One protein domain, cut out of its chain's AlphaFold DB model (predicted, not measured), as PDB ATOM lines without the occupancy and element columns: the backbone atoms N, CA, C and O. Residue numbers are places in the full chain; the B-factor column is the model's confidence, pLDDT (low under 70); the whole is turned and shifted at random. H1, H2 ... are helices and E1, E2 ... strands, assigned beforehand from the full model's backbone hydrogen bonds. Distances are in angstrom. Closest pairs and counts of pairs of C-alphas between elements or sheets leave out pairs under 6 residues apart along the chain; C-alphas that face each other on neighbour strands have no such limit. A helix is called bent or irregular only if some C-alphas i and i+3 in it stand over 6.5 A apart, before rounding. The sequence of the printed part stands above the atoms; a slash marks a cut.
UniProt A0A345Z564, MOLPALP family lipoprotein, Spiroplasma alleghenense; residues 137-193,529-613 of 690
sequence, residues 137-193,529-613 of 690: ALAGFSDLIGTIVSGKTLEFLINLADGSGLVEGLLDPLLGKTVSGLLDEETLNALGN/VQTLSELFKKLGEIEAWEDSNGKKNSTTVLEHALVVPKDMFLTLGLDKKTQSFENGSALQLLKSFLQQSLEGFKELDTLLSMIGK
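Overview. This is residues 137 to 193 and 529 to 613 of the 690 residues of the protein "MOLPALP family lipoprotein" of Spiroplasma alleghenense (UniProt A0A345Z564). Three helices, H5, H6 and H9, lie side by side in a row, and a group of short helices, H4, H7 and H8, packs together at one end, with the strand hairpin E1 E2 at that end too. At the other end H10 makes a corner with H9 and pairs with H1, while H2 and H3 lead from H1 back to H8. The printed part has 142 residues with ten named helices and two strands, in the order H1 to H6, E1, E2, H7 to H10; the sheet E1 - E2 is antiparallel and the class is mostly helix. The whole is compact, with a radius of gyration of the C-alphas of 16.2 A, yet elongated, spanning 53 by 33 by 29 A.

Arrangement. H1, residues 141 to 149, touches H10, residues 598 to 613, at a shallow tilt of 25 degrees, opposite ways; H10 does so with residues 598 to 605 alone, and the closest C-alphas are those of Ser 142 and Lys 602, 5.3 A apart. H1 also touches H9, residues 586 to 596, at a steep tilt of 67 degrees, closest at C-alphas 149 and 595, 5.6 A. H2, residues 153 to 163, and H3, residues 166 to 170, both touch H8, residues 565 to 571, with closest C-alphas 162 and 566, 6.9 A, and 168 and 565, 6.1 A. H4, residues 173 to 182, touches H7, residues 557 to 563, at 32 degrees, only just shallow, closest at C-alphas 176 and 562, 4.8 A. H5, residues 185 to 193, touches H6, residues 529 to 540, at a shallow 14 degrees, closest at C-alphas 192 and 533, 4.1 A; H6 touches H9 at 11 degrees, closest at 535 and 586, 5.5 A. Both pairs run opposite ways. E1, residues 542 to 546, and E2, residues 552 to 556, form an antiparallel hairpin, with N 553 and O 545 2.8 A apart. H7 and H8 form a helical hairpin, closest at C-alphas 561 and 568, 4.1 A. Every O i to N i+4 pair is within hydrogen-bond range in the helices other than H8, which has 1 of 3, beside 3 of 4 O i to N i+3 pairs; H8 is irregular, C-alphas 566 and 569 being 7.9 A apart.

Along the chain. H1 begins at C-alpha 141 (189.857, 213.665, 174.333). H2 is 15.2 A long, H4 14.2 A, H6 16.5 A, H9 15.3 A and H10 22.2 A; E1 and E2 are 13.4 A each. H10 ends at C-alpha 613 (201.500, 206.066, 181.116).

Size, cuts and confidence. The C-alphas of Gly 550 and Lys 613, the two farthest apart, are 53.9 A from each other. Residues 194 to 528 are not printed, and C-alphas 193 and 529 are 10.7 A apart across the cut. Of the links printed whole, H8 to H9 is long, residues 572 to 585, and the others are tight. The mean pLDDT of the printed part is 73.7; residues 137 to 182, 565 and 611 to 613 are under 70.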
ATOM      1  N   ALA A 137     197.565 209.367 173.347       50.84
ATOM      2  CA  ALA A 137     196.986 210.235 172.329       50.84
ATOM      3  C   ALA A 137     195.467 210.374 172.511       50.84
ATOM      4  O   ALA A 137     194.910 211.444 172.280       50.84
ATOM      5  N   LEU A 138     194.809 209.293 172.933       47.34
ATOM      6  CA  LEU A 138     193.389 209.287 173.271       47.34
ATOM      7  C   LEU A 138     193.110 209.962 174.623       47.34
ATOM      8  O   LEU A 138     192.067 210.589 174.787       47.34
ATOM      9  N   ALA A 139     194.044 209.882 175.573       52.16
ATOM     10  CA  ALA A 139     193.959 210.588 176.844       52.16
ATOM     11  C   ALA A 139     194.004 212.115 176.630       52.16
ATOM     12  O   ALA A 139     194.979 212.652 176.106       52.16
ATOM     13  N   GLY A 140     192.953 212.826 177.046       51.38
ATOM     14  CA  GLY A 140     192.756 214.258 176.783       51.38
ATOM     15  C   GLY A 140     191.677 214.546 175.733       51.38
ATOM     16  O   GLY A 140     191.416 215.710 175.413       51.38
ATOM     17  N   PHE A 141     191.022 213.510 175.199       60.78
ATOM     18  CA  PHE A 141     189.857 213.665 174.333       60.78
ATOM     19  C   PHE A 141     188.684 214.316 175.080       60.78
ATOM     20  O   PHE A 141     187.996 215.154 174.506       60.78
ATOM     21  N   SER A 142     188.486 214.042 176.369       60.78
ATOM     22  CA  SER A 142     187.425 214.656 177.182       60.78
ATOM     23  C   SER A 142     187.592 216.171 177.368       60.78
ATOM     24  O   SER A 142     186.591 216.885 177.350       60.78
ATOM     25  N   ASP A 143     188.820 216.696 177.455       60.72
ATOM     26  CA  ASP A 143     189.081 218.146 177.512       60.72
ATOM     27  C   ASP A 143     188.724 218.831 176.186       60.72
ATOM     28  O   ASP A 143     188.143 219.926 176.145       60.72
ATOM     29  N   LEU A 144     189.024 218.154 175.074       57.72
ATOM     30  CA  LEU A 144     188.569 218.564 173.754       57.72
ATOM     31  C   LEU A 144     187.037 218.541 173.676       57.72
ATOM     32  O   LEU A 144     186.452 219.529 173.231       57.72
ATOM     33  N   ILE A 145     186.385 217.456 174.109       60.31
ATOM     34  CA  ILE A 145     184.921 217.371 174.142       60.31
ATOM     35  C   ILE A 145     184.362 218.509 174.991       60.31
ATOM     36  O   ILE A 145     183.467 219.207 174.534       60.31
ATOM     37  N   GLY A 146     184.899 218.757 176.187       59.56
ATOM     38  CA  GLY A 146     184.460 219.846 177.062       59.56
ATOM     39  C   GLY A 146     184.556 221.211 176.378       59.56
ATOM     40  O   GLY A 146     183.628 222.021 176.445       59.56
ATOM     41  N   THR A 147     185.632 221.435 175.621       63.50
ATOM     42  CA  THR A 147     185.809 222.641 174.800       63.50
ATOM     43  C   THR A 147     184.752 222.740 173.691       63.50
ATOM     44  O   THR A 147     184.175 223.811 173.483       63.50
ATOM     45  N   ILE A 148     184.450 221.631 173.012       60.84
ATOM     46  CA  ILE A 148     183.435 221.512 171.949       60.84
ATOM     47  C   ILE A 148     182.010 221.732 172.500       60.84
ATOM     48  O   ILE A 148     181.217 222.471 171.914       60.84
ATOM     49  N   VAL A 149     181.705 221.135 173.653       65.62
ATOM     50  CA  VAL A 149     180.386 221.070 174.308       65.62
ATOM     51  C   VAL A 149     179.980 222.373 174.992       65.62
ATOM     52  O   VAL A 149     178.783 222.597 175.175       65.62
ATOM     53  N   SER A 150     180.930 223.268 175.290       69.94
ATOM     54  CA  SER A 150     180.690 224.609 175.866       69.94
ATOM     55  C   SER A 150     179.771 225.530 175.032       69.94
ATOM     56  O   SER A 150     179.482 226.664 175.416       69.94
ATOM     57  N   GLY A 151     179.251 225.037 173.905       55.44
ATOM     58  CA  GLY A 151     177.974 225.464 173.332       55.44
ATOM     59  C   GLY A 151     178.085 226.513 172.236       55.44
ATOM     60  O   GLY A 151     177.185 226.599 171.417       55.44
ATOM     61  N   LYS A 152     179.195 227.255 172.167       58.03
ATOM     62  CA  LYS A 152     179.467 228.205 171.071       58.03
ATOM     63  C   LYS A 152     180.573 227.739 170.137       58.03
ATOM     64  O   LYS A 152     180.603 228.147 168.988       58.03
ATOM     65  N   THR A 153     181.470 226.883 170.614       57.91
ATOM     66  CA  THR A 153     182.704 226.533 169.903       57.91
ATOM     67  C   THR A 153     182.462 225.600 168.723       57.91
ATOM     68  O   THR A 153     183.031 225.836 167.668       57.91
ATOM     69  N   LEU A 154     181.614 224.573 168.857       59.94
ATOM     70  CA  LEU A 154     181.349 223.640 167.754       59.94
ATOM     71  C   LEU A 154     180.628 224.330 166.589       59.94
ATOM     72  O   LEU A 154     181.109 224.284 165.467       59.94
ATOM     73  N   GLU A 155     179.535 225.034 166.881       61.81
ATOM     74  CA  GLU A 155     178.778 225.812 165.891       61.81
ATOM     75  C   GLU A 155     179.671 226.891 165.250       61.81
ATOM     76  O   GLU A 155     179.741 226.994 164.033       61.81
ATOM     77  N   PHE A 156     180.471 227.618 166.039       56.53
ATOM     78  CA  PHE A 156     181.416 228.619 165.526       56.53
ATOM     79  C   PHE A 156     182.544 228.036 164.657       56.53
ATOM     80  O   PHE A 156     182.879 228.614 163.624       56.53
ATOM     81  N   LEU A 157     183.148 226.909 165.053       57.41
ATOM     82  CA  LEU A 157     184.204 226.242 164.282       57.41
ATOM     83  C   LEU A 157     183.665 225.682 162.963       57.41
ATOM     84  O   LEU A 157     184.360 225.750 161.950       57.41
ATOM     85  N   ILE A 158     182.432 225.178 162.973       59.44
ATOM     86  CA  ILE A 158     181.722 224.712 161.781       59.44
ATOM     87  C   ILE A 158     181.419 225.890 160.844       59.44
ATOM     88  O   ILE A 158     181.727 225.815 159.657       59.44
ATOM     89  N   ASN A 159     180.944 227.018 161.375       57.38
ATOM     90  CA  ASN A 159     180.656 228.222 160.586       57.38
ATOM     91  C   ASN A 159     181.919 228.842 159.966       57.38
ATOM     92  O   ASN A 159     181.890 229.363 158.852       57.38
ATOM     93  N   LEU A 160     183.058 228.767 160.663       52.44
ATOM     94  CA  LEU A 160     184.352 229.145 160.093       52.44
ATOM     95  C   LEU A 160     184.784 228.195 158.970       52.44
ATOM     96  O   LEU A 160     185.407 228.646 158.010       52.44
ATOM     97  N   ALA A 161     184.476 226.903 159.081       53.19
ATOM     98  CA  ALA A 161     184.835 225.898 158.087       53.19
ATOM     99  C   ALA A 161     184.004 226.037 156.797       53.19
ATOM    100  O   ALA A 161     184.586 226.011 155.712       53.19
ATOM    101  N   ASP A 162     182.696 226.284 156.923       52.41
ATOM    102  CA  ASP A 162     181.762 226.533 155.809       52.41
ATOM    103  C   ASP A 162     182.104 227.832 155.038       52.41
ATOM    104  O   ASP A 162     181.967 227.926 153.822       52.41
ATOM    105  N   GLY A 163     182.664 228.839 155.726       49.31
ATOM    106  CA  GLY A 163     183.012 230.134 155.126       49.31
ATOM    107  C   GLY A 163     184.408 230.271 154.493       49.31
ATOM    108  O   GLY A 163     184.659 231.280 153.836       49.31
ATOM    109  N   SER A 164     185.346 229.334 154.694       46.28
ATOM    110  CA  SER A 164     186.783 229.578 154.413       46.28
ATOM    111  C   SER A 164     187.483 228.591 153.468       46.28
ATOM    112  O   SER A 164     188.709 228.629 153.355       46.28
ATOM    113  N   GLY A 165     186.760 227.702 152.778       45.69
ATOM    114  CA  GLY A 165     187.384 226.666 151.930       45.69
ATOM    115  C   GLY A 165     188.228 225.652 152.721       45.69
ATOM    116  O   GLY A 165     188.918 224.819 152.139       45.69
ATOM    117  N   LEU A 166     188.173 225.702 154.059       39.06
ATOM    118  CA  LEU A 166     188.907 224.819 154.963       39.06
ATOM    119  C   LEU A 166     188.438 223.363 154.851       39.06
ATOM    120  O   LEU A 166     189.266 222.471 155.007       39.06
ATOM    121  N   VAL A 167     187.154 223.120 154.558       43.84
ATOM    122  CA  VAL A 167     186.585 221.764 154.417       43.84
ATOM    123  C   VAL A 167     187.092 221.060 153.153       43.84
ATOM    124  O   VAL A 167     187.448 219.887 153.220       43.84
ATOM    125  N   GLU A 168     187.247 221.789 152.040       43.94
ATOM    126  CA  GLU A 168     187.820 221.263 150.785       43.94
ATOM    127  C   GLU A 168     189.286 220.823 150.934       43.94
ATOM    128  O   GLU A 168     189.737 219.933 150.222       43.94
ATOM    129  N   GLY A 169     190.031 221.422 151.871       40.56
ATOM    130  CA  GLY A 169     191.395 221.004 152.209       40.56
ATOM    131  C   GLY A 169     191.488 219.949 153.318       40.56
ATOM    132  O   GLY A 169     192.566 219.393 153.522       40.56
ATOM    133  N   LEU A 170     190.403 219.700 154.065       37.50
ATOM    134  CA  LEU A 170     190.375 218.778 155.212       37.50
ATOM    135  C   LEU A 170     189.964 217.356 154.820       37.50
ATOM    136  O   LEU A 170     190.430 216.397 155.433       37.50
ATOM    137  N   LEU A 171     189.087 217.232 153.825       44.91
ATOM    138  CA  LEU A 171     188.599 215.964 153.300       44.91
ATOM    139  C   LEU A 171     189.073 215.829 151.859       44.91
ATOM    140  O   LEU A 171     188.440 216.331 150.934       44.91
ATOM    141  N   ASP A 172     190.204 215.146 151.677       50.72
ATOM    142  CA  ASP A 172     190.581 214.648 150.356       50.72
ATOM    143  C   ASP A 172     189.394 213.823 149.812       50.72
ATOM    144  O   ASP A 172     188.945 212.901 150.501       50.72
ATOM    145  N   PRO A 173     188.864 214.115 148.610       51.38
ATOM    146  CA  PRO A 173     187.795 213.328 147.995       51.38
ATOM    147  C   PRO A 173     188.087 211.820 147.950       51.38
ATOM    148  O   PRO A 173     187.161 211.008 147.970       51.38
ATOM    149  N   LEU A 174     189.363 211.424 147.906       45.88
ATOM    150  CA  LEU A 174     189.791 210.031 147.991       45.88
ATOM    151  C   LEU A 174     189.618 209.457 149.408       45.88
ATOM    152  O   LEU A 174     189.161 208.324 149.551       45.88
ATOM    153  N   LEU A 175     189.924 210.236 150.452       47.34
ATOM    154  CA  LEU A 175     189.668 209.861 151.848       47.34
ATOM    155  C   LEU A 175     188.168 209.782 152.125       47.34
ATOM    156  O   LEU A 175     187.728 208.811 152.731       47.34
ATOM    157  N   GLY A 176     187.383 210.743 151.630       50.00
ATOM    158  CA  GLY A 176     185.922 210.725 151.733       50.00
ATOM    159  C   GLY A 176     185.322 209.459 151.121       50.00
ATOM    160  O   GLY A 176     184.566 208.763 151.790       50.00
ATOM    161  N   LYS A 177     185.750 209.092 149.904       54.28
ATOM    162  CA  LYS A 177     185.338 207.842 149.237       54.28
ATOM    163  C   LYS A 177     185.812 206.576 149.943       54.28
ATOM    164  O   LYS A 177     185.122 205.564 149.917       54.28
ATOM    165  N   THR A 178     187.001 206.614 150.542       54.00
ATOM    166  CA  THR A 178     187.517 205.478 151.311       54.00
ATOM    167  C   THR A 178     186.670 205.291 152.564       54.00
ATOM    168  O   THR A 178     186.140 204.213 152.772       54.00
ATOM    169  N   VAL A 179     186.454 206.348 153.352       55.25
ATOM    170  CA  VAL A 179     185.634 206.302 154.574       55.25
ATOM    171  C   VAL A 179     184.184 205.923 154.269       55.25
ATOM    172  O   VAL A 179     183.626 205.106 154.994       55.25
ATOM    173  N   SER A 180     183.586 206.441 153.192       56.66
ATOM    174  CA  SER A 180     182.223 206.064 152.795       56.66
ATOM    175  C   SER A 180     182.126 204.610 152.328       56.66
ATOM    176  O   SER A 180     181.123 203.960 152.584       56.66
ATOM    177  N   GLY A 181     183.170 204.076 151.684       60.06
ATOM    178  CA  GLY A 181     183.251 202.656 151.329       60.06
ATOM    179  C   GLY A 181     183.477 201.726 152.527       60.06
ATOM    180  O   GLY A 181     183.185 200.542 152.424       60.06
ATOM    181  N   LEU A 182     183.992 202.249 153.647       63.75
ATOM    182  CA  LEU A 182     184.168 201.516 154.909       63.75
ATOM    183  C   LEU A 182     182.917 201.555 155.795       63.75
ATOM    184  O   LEU A 182     182.636 200.601 156.511       63.75
ATOM    185  N   LEU A 183     182.209 202.683 155.796       70.56
ATOM    186  CA  LEU A 183     181.023 202.946 156.610       70.56
ATOM    187  C   LEU A 183     179.791 203.038 155.709       70.56
ATOM    188  O   LEU A 183     179.134 204.077 155.634       70.56
ATOM    189  N   ASP A 184     179.519 201.949 154.997       77.31
ATOM    190  CA  ASP A 184     178.324 201.818 154.174       77.31
ATOM    191  C   ASP A 184     177.045 201.702 155.024       77.31
ATOM    192  O   ASP A 184     177.077 201.651 156.258       77.31
ATOM    193  N   GLU A 185     175.889 201.685 154.356       85.94
ATOM    194  CA  GLU A 185     174.582 201.574 155.010       85.94
ATOM    195  C   GLU A 185     174.498 200.345 155.932       85.94
ATOM    196  O   GLU A 185     174.021 200.460 157.063       85.94
ATOM    197  N   GLU A 186     174.973 199.177 155.482       84.81
ATOM    198  CA  GLU A 186     174.928 197.943 156.278       84.81
ATOM    199  C   GLU A 186     175.770 198.087 157.551       84.81
ATOM    200  O   GLU A 186     175.297 197.771 158.645       84.81
ATOM    201  N   THR A 187     176.985 198.624 157.434       78.62
ATOM    202  CA  THR A 187     177.909 198.812 158.557       78.62
ATOM    203  C   THR A 187     177.392 199.844 159.556       78.62
ATOM    204  O   THR A 187     177.409 199.592 160.763       78.62
ATOM    205  N   LEU A 188     176.890 200.986 159.083       78.88
ATOM    206  CA  LEU A 188     176.309 202.024 159.942       78.88
ATOM    207  C   LEU A 188     175.076 201.507 160.685       78.88
ATOM    208  O   LEU A 188     174.954 201.714 161.894       78.88
ATOM    209  N   ASN A 189     174.199 200.775 159.998       86.62
ATOM    210  CA  ASN A 189     173.037 200.160 160.628       86.62
ATOM    211  C   ASN A 189     173.438 199.079 161.635       86.62
ATOM    212  O   ASN A 189     172.848 199.009 162.711       86.62
ATOM    213  N   ALA A 190     174.457 198.268 161.342       83.12
ATOM    214  CA  ALA A 190     174.971 197.267 162.273       83.12
ATOM    215  C   ALA A 190     175.539 197.909 163.548       83.12
ATOM    216  O   ALA A 190     175.191 197.488 164.651       83.12
ATOM    217  N   LEU A 191     176.346 198.967 163.419       80.94
ATOM    218  CA  LEU A 191     176.872 199.730 164.557       80.94
ATOM    219  C   LEU A 191     175.755 200.415 165.355       80.94
ATOM    220  O   LEU A 191     175.772 200.390 166.585       80.94
ATOM    221  N   GLY A 192     174.761 200.983 164.669       80.19
ATOM    222  CA  GLY A 192     173.575 201.552 165.304       80.19
ATOM    223  C   GLY A 192     172.789 200.505 166.092       80.19
ATOM    224  O   GLY A 192     172.449 200.735 167.251       80.19
ATOM    225  N   ASN A 193     172.541 199.336 165.505       85.69
ATOM    226  CA  ASN A 193     171.793 198.250 166.139       85.69
ATOM    227  C   ASN A 193     172.559 197.597 167.297       85.69
ATOM    228  O   ASN A 193     171.939 197.232 168.288       85.69
ATOM    229  N   VAL A 529     174.873 205.750 175.079       84.31
ATOM    230  CA  VAL A 529     175.045 204.996 173.823       84.31
ATOM    231  C   VAL A 529     173.787 204.953 172.954       84.31
ATOM    232  O   VAL A 529     173.910 204.815 171.745       84.31
ATOM    233  N   GLN A 530     172.596 205.162 173.525       87.25
ATOM    234  CA  GLN A 530     171.359 205.260 172.748       87.25
ATOM    235  C   GLN A 530     171.384 206.444 171.769       87.25
ATOM    236  O   GLN A 530     171.013 206.306 170.609       87.25
ATOM    237  N   THR A 531     171.900 207.599 172.198       85.88
ATOM    238  CA  THR A 531     172.071 208.760 171.311       85.88
ATOM    239  C   THR A 531     173.122 208.490 170.231       85.88
ATOM    240  O   THR A 531     173.014 208.992 169.116       85.88
ATOM    241  N   LEU A 532     174.128 207.663 170.536       85.31
ATOM    242  CA  LEU A 532     175.116 207.211 169.555       85.31
ATOM    243  C   LEU A 532     174.514 206.211 168.549       85.31
ATOM    244  O   LEU A 532     174.822 206.288 167.363       85.31
ATOM    245  N   SER A 533     173.619 205.324 168.993       86.56
ATOM    246  CA  SER A 533     172.834 204.444 168.118       86.56
ATOM    247  C   SER A 533     172.006 205.254 167.118       86.56
ATOM    248  O   SER A 533     172.094 205.034 165.910       86.56
ATOM    249  N   GLU A 534     171.258 206.244 167.613       90.94
ATOM    250  CA  GLU A 534     170.459 207.153 166.785       90.94
ATOM    251  C   GLU A 534     171.328 207.923 165.786       90.94
ATOM    252  O   GLU A 534     170.944 208.061 164.627       90.94
ATOM    253  N   LEU A 535     172.522 208.368 166.198       88.12
ATOM    254  CA  LEU A 535     173.484 209.013 165.305       88.12
ATOM    255  C   LEU A 535     173.898 208.089 164.153       88.12
ATOM    256  O   LEU A 535     173.855 208.512 163.001       88.12
ATOM    257  N   PHE A 536     174.285 206.843 164.438       85.50
ATOM    258  CA  PHE A 536     174.681 205.898 163.389       85.50
ATOM    259  C   PHE A 536     173.534 205.581 162.431       85.50
ATOM    260  O   PHE A 536     173.736 205.609 161.219       85.50
ATOM    261  N   LYS A 537     172.321 205.370 162.956       88.56
ATOM    262  CA  LYS A 537     171.118 205.184 162.132       88.56
ATOM    263  C   LYS A 537     170.864 206.400 161.247       88.56
ATOM    264  O   LYS A 537     170.652 206.238 160.053       88.56
ATOM    265  N   LYS A 538     170.981 207.613 161.798       91.06
ATOM    266  CA  LYS A 538     170.800 208.859 161.046       91.06
ATOM    267  C   LYS A 538     171.839 209.036 159.940       91.06
ATOM    268  O   LYS A 538     171.502 209.490 158.855       91.06
ATOM    269  N   LEU A 539     173.091 208.665 160.199       87.44
ATOM    270  CA  LEU A 539     174.163 208.681 159.200       87.44
ATOM    271  C   LEU A 539     173.945 207.645 158.088       87.44
ATOM    272  O   LEU A 539     174.375 207.882 156.961       87.44
ATOM    273  N   GLY A 540     173.296 206.521 158.407       87.56
ATOM    274  CA  GLY A 540     172.946 205.453 157.470       87.56
ATOM    275  C   GLY A 540     171.644 205.677 156.696       87.56
ATOM    276  O   GLY A 540     171.382 204.932 155.757       87.56
ATOM    277  N   GLU A 541     170.831 206.682 157.045       93.56
ATOM    278  CA  GLU A 541     169.596 206.991 156.315       93.56
ATOM    279  C   GLU A 541     169.890 207.312 154.847       93.56
ATOM    280  O   GLU A 541     170.808 208.070 154.535       93.56
ATOM    281  N   ILE A 542     169.087 206.751 153.941       93.06
ATOM    282  CA  ILE A 542     169.191 207.042 152.514       93.06
ATOM    283  C   ILE A 542     168.488 208.358 152.204       93.06
ATOM    284  O   ILE A 542     167.292 208.516 152.459       93.06
ATOM    285  N   GLU A 543     169.215 209.273 151.573       90.75
ATOM    286  CA  GLU A 543     168.672 210.525 151.066       90.75
ATOM    287  C   GLU A 543     168.920 210.685 149.566       90.75
ATOM    288  O   GLU A 543     169.939 210.262 149.012       90.75
ATOM    289  N   ALA A 544     167.950 211.306 148.896       91.44
ATOM    290  CA  ALA A 544     168.053 211.651 147.490       91.44
ATOM    291  C   ALA A 544     168.551 213.092 147.350       91.44
ATOM    292  O   ALA A 544     167.958 214.013 147.913       91.44
ATOM    293  N   TRP A 545     169.591 213.294 146.547       89.75
ATOM    294  CA  TRP A 545     170.188 214.605 146.297       89.75
ATOM    295  C   TRP A 545     170.586 214.755 144.827       89.75
ATOM    296  O   TRP A 545     170.635 213.784 144.070       89.75
ATOM    297  N   GLU A 546     170.814 215.988 144.388       88.88
ATOM    298  CA  GLU A 546     171.165 216.312 143.005       88.88
ATOM    299  C   GLU A 546     172.567 216.921 142.972       88.88
ATOM    300  O   GLU A 546     172.855 217.850 143.725       88.88
ATOM    301  N   ASP A 547     173.455 216.374 142.140       83.50
ATOM    302  CA  ASP A 547     174.812 216.906 142.012       83.50
ATOM    303  C   ASP A 547     174.859 218.205 141.195       83.50
ATOM    304  O   ASP A 547     173.878 218.647 140.594       83.50
ATOM    305  N   SER A 548     176.043 218.819 141.121       79.06
ATOM    306  CA  SER A 548     176.258 220.064 140.374       79.06
ATOM    307  C   SER A 548     175.963 219.966 138.869       79.06
ATOM    308  O   SER A 548     175.911 220.997 138.200       79.06
ATOM    309  N   ASN A 549     175.801 218.758 138.320       83.62
ATOM    310  CA  ASN A 549     175.467 218.504 136.916       83.62
ATOM    311  C   ASN A 549     173.984 218.150 136.716       83.62
ATOM    312  O   ASN A 549     173.587 217.791 135.606       83.62
ATOM    313  N   GLY A 550     173.169 218.224 137.770       83.50
ATOM    314  CA  GLY A 550     171.752 217.884 137.727       83.50
ATOM    315  C   GLY A 550     171.461 216.381 137.792       83.50
ATOM    316  O   GLY A 550     170.343 215.940 137.507       83.50
ATOM    317  N   LYS A 551     172.460 215.549 138.113       88.88
ATOM    318  CA  LYS A 551     172.268 214.103 138.237       88.88
ATOM    319  C   LYS A 551     171.732 213.786 139.628       88.88
ATOM    320  O   LYS A 551     172.344 214.125 140.636       88.88
ATOM    321  N   LYS A 552     170.610 213.068 139.668       89.56
ATOM    322  CA  LYS A 552     170.043 212.533 140.908       89.56
ATOM    323  C   LYS A 552     170.886 211.369 141.417       89.56
ATOM    324  O   LYS A 552     171.125 210.412 140.680       89.56
ATOM    325  N   ASN A 553     171.284 211.448 142.676       88.31
ATOM    326  CA  ASN A 553     171.975 210.409 143.420       88.31
ATOM    327  C   ASN A 553     171.119 210.016 144.634       88.31
ATOM    328  O   ASN A 553     170.264 210.779 145.083       88.31
ATOM    329  N   SER A 554     171.322 208.798 145.129       90.94
ATOM    330  CA  SER A 554     170.688 208.284 146.341       90.94
ATOM    331  C   SER A 554     171.762 207.533 147.104       90.94
ATOM    332  O   SER A 554     172.255 206.520 146.612       90.94
ATOM    333  N   THR A 555     172.166 208.069 148.245       88.75
ATOM    334  CA  THR A 555     173.280 207.565 149.058       88.75
ATOM    335  C   THR A 555     172.918 207.702 150.531       88.75
ATOM    336  O   THR A 555     171.892 208.304 150.854       88.75
ATOM    337  N   THR A 556     173.746 207.179 151.434       88.69
ATOM    338  CA  THR A 556     173.583 207.487 152.861       88.69
ATOM    339  C   THR A 556     173.861 208.971 153.128       88.69
ATOM    340  O   THR A 556     174.587 209.618 152.360       88.69
ATOM    341  N   VAL A 557     173.327 209.508 154.230       88.06
ATOM    342  CA  VAL A 557     173.629 210.873 154.703       88.06
ATOM    343  C   VAL A 557     175.138 211.068 154.890       88.06
ATOM    344  O   VAL A 557     175.692 212.096 154.494       88.06
ATOM    345  N   LEU A 558     175.839 210.074 155.451       84.44
ATOM    346  CA  LEU A 558     177.296 210.132 155.598       84.44
ATOM    347  C   LEU A 558     178.005 210.187 154.241       84.44
ATOM    348  O   LEU A 558     178.908 211.001 154.053       84.44
ATOM    349  N   GLU A 559     177.615 209.333 153.295       82.44
ATOM    350  CA  GLU A 559     178.228 209.308 151.968       82.44
ATOM    351  C   GLU A 559     177.996 210.625 151.226       82.44
ATOM    352  O   GLU A 559     178.947 211.183 150.681       82.44
ATOM    353  N   HIS A 560     176.781 211.178 151.258       85.88
ATOM    354  CA  HIS A 560     176.501 212.483 150.658       85.88
ATOM    355  C   HIS A 560     177.387 213.574 151.277       85.88
ATOM    356  O   HIS A 560     178.044 214.322 150.545       85.88
ATOM    357  N   ALA A 561     177.492 213.608 152.607       81.75
ATOM    358  CA  ALA A 561     178.311 214.583 153.323       81.75
ATOM    359  C   ALA A 561     179.807 214.487 152.950       81.75
ATOM    360  O   ALA A 561     180.498 215.503 152.872       81.75
ATOM    361  N   LEU A 562     180.315 213.278 152.685       76.12
ATOM    362  CA  LEU A 562     181.709 213.037 152.293       76.12
ATOM    363  C   LEU A 562     181.974 213.274 150.798       76.12
ATOM    364  O   LEU A 562     183.075 213.687 150.429       76.12
ATOM    365  N   VAL A 563     180.993 213.010 149.931       75.50
ATOM    366  CA  VAL A 563     181.090 213.199 148.472       75.50
ATOM    367  C   VAL A 563     180.912 214.666 148.083       75.50
ATOM    368  O   VAL A 563     181.491 215.108 147.086       75.50
ATOM    369  N   VAL A 564     180.189 215.441 148.895       76.06
ATOM    370  CA  VAL A 564     180.010 216.887 148.729       76.06
ATOM    371  C   VAL A 564     180.560 217.627 149.959       76.06
ATOM    372  O   VAL A 564     179.795 218.192 150.737       76.06
ATOM    373  N   PRO A 565     181.899 217.697 150.144       69.44
ATOM    374  CA  PRO A 565     182.494 218.292 151.343       69.44
ATOM    375  C   PRO A 565     182.049 219.735 151.606       69.44
ATOM    376  O   PRO A 565     181.962 220.150 152.756       69.44
ATOM    377  N   LYS A 566     181.744 220.505 150.551       72.12
ATOM    378  CA  LYS A 566     181.284 221.898 150.676       72.12
ATOM    379  C   LYS A 566     179.974 222.017 151.448       72.12
ATOM    380  O   LYS A 566     179.823 222.951 152.218       72.12
ATOM    381  N   ASP A 567     179.073 221.058 151.264       77.12
ATOM    382  CA  ASP A 567     177.763 221.049 151.908       77.12
ATOM    383  C   ASP A 567     177.721 220.076 153.095       77.12
ATOM    384  O   ASP A 567     176.676 219.927 153.714       77.12
ATOM    385  N   MET A 568     178.852 219.463 153.475       79.88
ATOM    386  CA  MET A 568     178.936 218.419 154.506       79.88
ATOM    387  C   MET A 568     178.146 218.767 155.772       79.88
ATOM    388  O   MET A 568     177.363 217.960 156.261       79.88
ATOM    389  N   PHE A 569     178.329 219.968 156.323       80.38
ATOM    390  CA  PHE A 569     177.632 220.356 157.550       80.38
ATOM    391  C   PHE A 569     176.146 220.629 157.332       80.38
ATOM    392  O   PHE A 569     175.357 220.340 158.228       80.38
ATOM    393  N   LEU A 570     175.760 221.140 156.160       83.56
ATOM    394  CA  LEU A 570     174.357 221.305 155.785       83.56
ATOM    395  C   LEU A 570     173.688 219.931 155.659       83.56
ATOM    396  O   LEU A 570     172.648 219.711 156.270       83.56
ATOM    397  N   THR A 571     174.338 218.986 154.976       85.94
ATOM    398  CA  THR A 571     173.906 217.587 154.858       85.94
ATOM    399  C   THR A 571     173.762 216.914 156.223       85.94
ATOM    400  O   THR A 571     172.791 216.209 156.482       85.94
ATOM    401  N   LEU A 572     174.683 217.176 157.153       84.69
ATOM    402  CA  LEU A 572     174.609 216.645 158.519       84.69
ATOM    403  C   LEU A 572     173.617 217.411 159.429       84.69
ATOM    404  O   LEU A 572     173.480 217.056 160.606       84.69
ATOM    405  N   GLY A 573     172.918 218.421 158.892       86.19
ATOM    406  CA  GLY A 573     171.790 219.131 159.502       86.19
ATOM    407  C   GLY A 573     172.124 220.448 160.204       86.19
ATOM    408  O   GLY A 573     171.540 220.760 161.242       86.19
ATOM    409  N   LEU A 574     173.068 221.230 159.680       84.25
ATOM    410  CA  LEU A 574     173.235 222.641 160.042       84.25
ATOM    411  C   LEU A 574     172.216 223.506 159.283       84.25
ATOM    412  O   LEU A 574     172.258 223.593 158.057       84.25
ATOM    413  N   ASP A 575     171.363 224.234 160.004       83.88
ATOM    414  CA  ASP A 575     170.473 225.223 159.395       83.88
ATOM    415  C   ASP A 575     171.273 226.483 159.027       83.88
ATOM    416  O   ASP A 575     171.786 227.219 159.878       83.88
ATOM    417  N   LYS A 576     171.344 226.766 157.727       80.69
ATOM    418  CA  LYS A 576     172.089 227.904 157.173       80.69
ATOM    419  C   LYS A 576     171.584 229.270 157.656       80.69
ATOM    420  O   LYS A 576     172.356 230.228 157.692       80.69
ATOM    421  N   LYS A 577     170.302 229.405 157.994       80.00
ATOM    422  CA  LYS A 577     169.674 230.671 158.404       80.00
ATOM    423  C   LYS A 577     169.806 230.910 159.898       80.00
ATOM    424  O   LYS A 577     170.153 232.019 160.298       80.00
ATOM    425  N   THR A 578     169.497 229.909 160.712       80.50
ATOM    426  CA  THR A 578     169.530 230.038 162.175       80.50
ATOM    427  C   THR A 578     170.909 229.749 162.752       80.50
ATOM    428  O   THR A 578     171.155 230.104 163.903       80.50
ATOM    429  N   GLN A 579     171.811 229.154 161.960       75.06
ATOM    430  CA  GLN A 579     173.152 228.730 162.374       75.06
ATOM    431  C   GLN A 579     173.105 227.741 163.551       75.06
ATOM    432  O   GLN A 579     174.016 227.688 164.374       75.06
ATOM    433  N   SER A 580     172.017 226.974 163.641       82.44
ATOM    434  CA  SER A 580     171.773 225.962 164.669       82.44
ATOM    435  C   SER A 580     171.633 224.584 164.036       82.44
ATOM    436  O   SER A 580     171.313 224.474 162.857       82.44
ATOM    437  N   PHE A 581     171.809 223.523 164.819       86.62
ATOM    438  CA  PHE A 581     171.548 222.170 164.329       86.62
ATOM    439  C   PHE A 581     170.048 221.871 164.299       86.62
ATOM    440  O   PHE A 581     169.329 222.157 165.260       86.62
ATOM    441  N   GLU A 582     169.590 221.288 163.199       89.62
ATOM    442  CA  GLU A 582     168.220 220.827 163.023       89.62
ATOM    443  C   GLU A 582     167.894 219.706 164.017       89.62
ATOM    444  O   GLU A 582     168.750 218.891 164.378       89.62
ATOM    445  N   ASN A 583     166.645 219.656 164.478       89.56
ATOM    446  CA  ASN A 583     166.218 218.652 165.446       89.56
ATOM    447  C   ASN A 583     166.185 217.250 164.805       89.56
ATOM    448  O   ASN A 583     165.602 217.078 163.739       89.56
ATOM    449  N   GLY A 584     166.784 216.254 165.453       87.38
ATOM    450  CA  GLY A 584     166.989 214.897 164.940       87.38
ATOM    451  C   GLY A 584     168.131 214.757 163.923       87.38
ATOM    452  O   GLY A 584     168.291 213.686 163.343       87.38
ATOM    453  N   SER A 585     168.915 215.809 163.671       89.31
ATOM    454  CA  SER A 585     170.046 215.741 162.736       89.31
ATOM    455  C   SER A 585     171.264 215.021 163.317       89.31
ATOM    456  O   SER A 585     171.444 214.954 164.536       89.31
ATOM    457  N   ALA A 586     172.158 214.547 162.443       87.88
ATOM    458  CA  ALA A 586     173.409 213.915 162.858       87.88
ATOM    459  C   ALA A 586     174.268 214.858 163.727       87.88
ATOM    460  O   ALA A 586     174.788 214.441 164.762       87.88
ATOM    461  N   LEU A 587     174.369 216.150 163.385       83.75
ATOM    462  CA  LEU A 587     175.114 217.119 164.205       83.75
ATOM    463  C   LEU A 587     174.468 217.367 165.571       83.75
ATOM    464  O   LEU A 587     175.179 217.485 166.573       83.75
ATOM    465  N   GLN A 588     173.137 217.427 165.645       86.75
ATOM    466  CA  GLN A 588     172.445 217.602 166.922       86.75
ATOM    467  C   GLN A 588     172.578 216.363 167.818       86.75
ATOM    468  O   GLN A 588     172.801 216.507 169.024       86.75
ATOM    469  N   LEU A 589     172.483 215.160 167.245       85.00
ATOM    470  CA  LEU A 589     172.683 213.896 167.957       85.00
ATOM    471  C   LEU A 589     174.125 213.773 168.458       85.00
ATOM    472  O   LEU A 589     174.336 213.503 169.640       85.00
ATOM    473  N   LEU A 590     175.115 214.086 167.614       82.44
ATOM    474  CA  LEU A 590     176.525 214.126 168.011       82.44
ATOM    475  C   LEU A 590     176.754 215.119 169.152       82.44
ATOM    476  O   LEU A 590     177.368 214.764 170.157       82.44
ATOM    477  N   LYS A 591     176.233 216.348 169.035       80.19
ATOM    478  CA  LYS A 591     176.300 217.341 170.115       80.19
ATOM    479  C   LYS A 591     175.713 216.747 171.389       80.19
ATOM    480  O   LYS A 591     176.423 216.669 172.383       80.19
ATOM    481  N   SER A 592     174.467 216.283 171.351       85.31
ATOM    482  CA  SER A 592     173.752 215.746 172.514       85.31
ATOM    483  C   SER A 592     174.504 214.593 173.179       85.31
ATOM    484  O   SER A 592     174.688 214.621 174.393       85.31
ATOM    485  N   PHE A 593     175.020 213.643 172.397       83.75
ATOM    486  CA  PHE A 593     175.831 212.532 172.890       83.75
ATOM    487  C   PHE A 593     177.072 213.019 173.645       83.75
ATOM    488  O   PHE A 593     177.319 212.591 174.777       83.75
ATOM    489  N   LEU A 594     177.816 213.958 173.050       80.94
ATOM    490  CA  LEU A 594     179.000 214.560 173.657       80.94
ATOM    491  C   LEU A 594     178.666 215.323 174.946       80.94
ATOM    492  O   LEU A 594     179.400 215.203 175.925       80.94
ATOM    493  N   GLN A 595     177.565 216.086 174.975       83.50
ATOM    494  CA  GLN A 595     177.176 216.850 176.169       83.50
ATOM    495  C   GLN A 595     176.717 215.932 177.304       83.50
ATOM    496  O   GLN A 595     177.121 216.119 178.449       83.50
ATOM    497  N   GLN A 596     175.877 214.944 176.996       87.12
ATOM    498  CA  GLN A 596     175.280 214.063 177.997       87.12
ATOM    499  C   GLN A 596     176.284 213.051 178.570       87.12
ATOM    500  O   GLN A 596     176.120 212.629 179.710       87.12
ATOM    501  N   SER A 597     177.323 212.697 177.807       84.06
ATOM    502  CA  SER A 597     178.322 211.686 178.192       84.06
ATOM    503  C   SER A 597     179.644 212.282 178.697       84.06
ATOM    504  O   SER A 597     180.580 211.533 178.968       84.06
ATOM    505  N   LEU A 598     179.754 213.613 178.822       82.75
ATOM    506  CA  LEU A 598     181.014 214.309 179.122       82.75
ATOM    507  C   LEU A 598     181.711 213.789 180.387       82.75
ATOM    508  O   LEU A 598     182.914 213.544 180.366       82.75
ATOM    509  N   GLU A 599     180.974 213.610 181.483       86.19
ATOM    510  CA  GLU A 599     181.562 213.106 182.731       86.19
ATOM    511  C   GLU A 599     182.020 211.645 182.592       86.19
ATOM    512  O   GLU A 599     183.107 211.302 183.049       86.19
ATOM    513  N   GLY A 600     181.264 210.807 181.871       83.75
ATOM    514  CA  GLY A 600     181.694 209.446 181.533       83.75
ATOM    515  C   GLY A 600     182.969 209.428 180.679       83.75
ATOM    516  O   GLY A 600     183.853 208.602 180.901       83.75
ATOM    517  N   PHE A 601     183.124 210.381 179.753       79.06
ATOM    518  CA  PHE A 601     184.352 210.527 178.969       79.06
ATOM    519  C   PHE A 601     185.553 210.967 179.802       79.06
ATOM    520  O   PHE A 601     186.655 210.507 179.530       79.06
ATOM    521  N   LYS A 602     185.377 211.805 180.828       82.31
ATOM    522  CA  LYS A 602     186.476 212.159 181.747       82.31
ATOM    523  C   LYS A 602     186.971 210.947 182.539       82.31
ATOM    524  O   LYS A 602     188.176 210.776 182.735       82.31
ATOM    525  N   GLU A 603     186.054 210.082 182.973       84.25
ATOM    526  CA  GLU A 603     186.416 208.820 183.627       84.25
ATOM    527  C   GLU A 603     187.144 207.879 182.652       84.25
ATOM    528  O   GLU A 603     188.171 207.293 183.006       84.25
ATOM    529  N   LEU A 604     186.671 207.779 181.404       80.25
ATOM    530  CA  LEU A 604     187.338 207.012 180.348       80.25
ATOM    531  C   LEU A 604     188.743 207.556 180.046       80.25
ATOM    532  O   LEU A 604     189.694 206.784 179.967       80.25
ATOM    533  N   ASP A 605     188.905 208.872 179.937       75.81
ATOM    534  CA  ASP A 605     190.201 209.526 179.731       75.81
ATOM    535  C   ASP A 605     191.185 209.209 180.852       75.81
ATOM    536  O   ASP A 605     192.371 208.994 180.600       75.81
ATOM    537  N   THR A 606     190.697 209.144 182.089       81.12
ATOM    538  CA  THR A 606     191.510 208.769 183.248       81.12
ATOM    539  C   THR A 606     192.034 207.341 183.098       81.12
ATOM    540  O   THR A 606     193.235 207.103 183.244       81.12
ATOM    541  N   LEU A 607     191.162 206.398 182.731       80.69
ATOM    542  CA  LEU A 607     191.542 205.016 182.426       80.69
ATOM    543  C   LEU A 607     192.589 204.955 181.300       80.69
ATOM    544  O   LEU A 607     193.648 204.349 181.475       80.69
ATOM    545  N   LEU A 608     192.324 205.614 180.168       72.88
ATOM    546  CA  LEU A 608     193.218 205.626 179.005       72.88
ATOM    547  C   LEU A 608     194.572 206.268 179.336       72.88
ATOM    548  O   LEU A 608     195.613 205.746 178.940       72.88
ATOM    549  N   SER A 609     194.586 207.347 180.123       71.31
ATOM    550  CA  SER A 609     195.814 208.014 180.576       71.31
ATOM    551  C   SER A 609     196.679 207.088 181.422       71.31
ATOM    552  O   SER A 609     197.894 207.027 181.233       71.31
ATOM    553  N   MET A 610     196.071 206.341 182.342       75.25
ATOM    554  CA  MET A 610     196.798 205.437 183.234       75.25
ATOM    555  C   MET A 610     197.362 204.225 182.491       75.25
ATOM    556  O   MET A 610     198.522 203.870 182.707       75.25
ATOM    557  N   ILE A 611     196.597 203.647 181.561       69.06
ATOM    558  CA  ILE A 611     197.092 202.589 180.665       69.06
ATOM    559  C   ILE A 611     198.230 203.132 179.785       69.06
ATOM    560  O   ILE A 611     199.289 202.512 179.682       69.06
ATOM    561  N   GLY A 612     198.046 204.321 179.204       65.62
ATOM    562  CA  GLY A 612     199.037 204.972 178.347       65.62
ATOM    563  C   GLY A 612     200.350 205.274 179.067       65.62
ATOM    564  O   GLY A 612     201.416 204.997 178.527       65.62
ATOM    565  N   LYS A 613     200.301 205.776 180.308       69.81
ATOM    566  CA  LYS A 613     201.500 206.066 181.116       69.81
ATOM    567  C   LYS A 613     202.351 204.825 181.364       69.81
ATOM    568  O   LYS A 613     203.570 204.913 181.237       69.81
TER     569      LYS A 613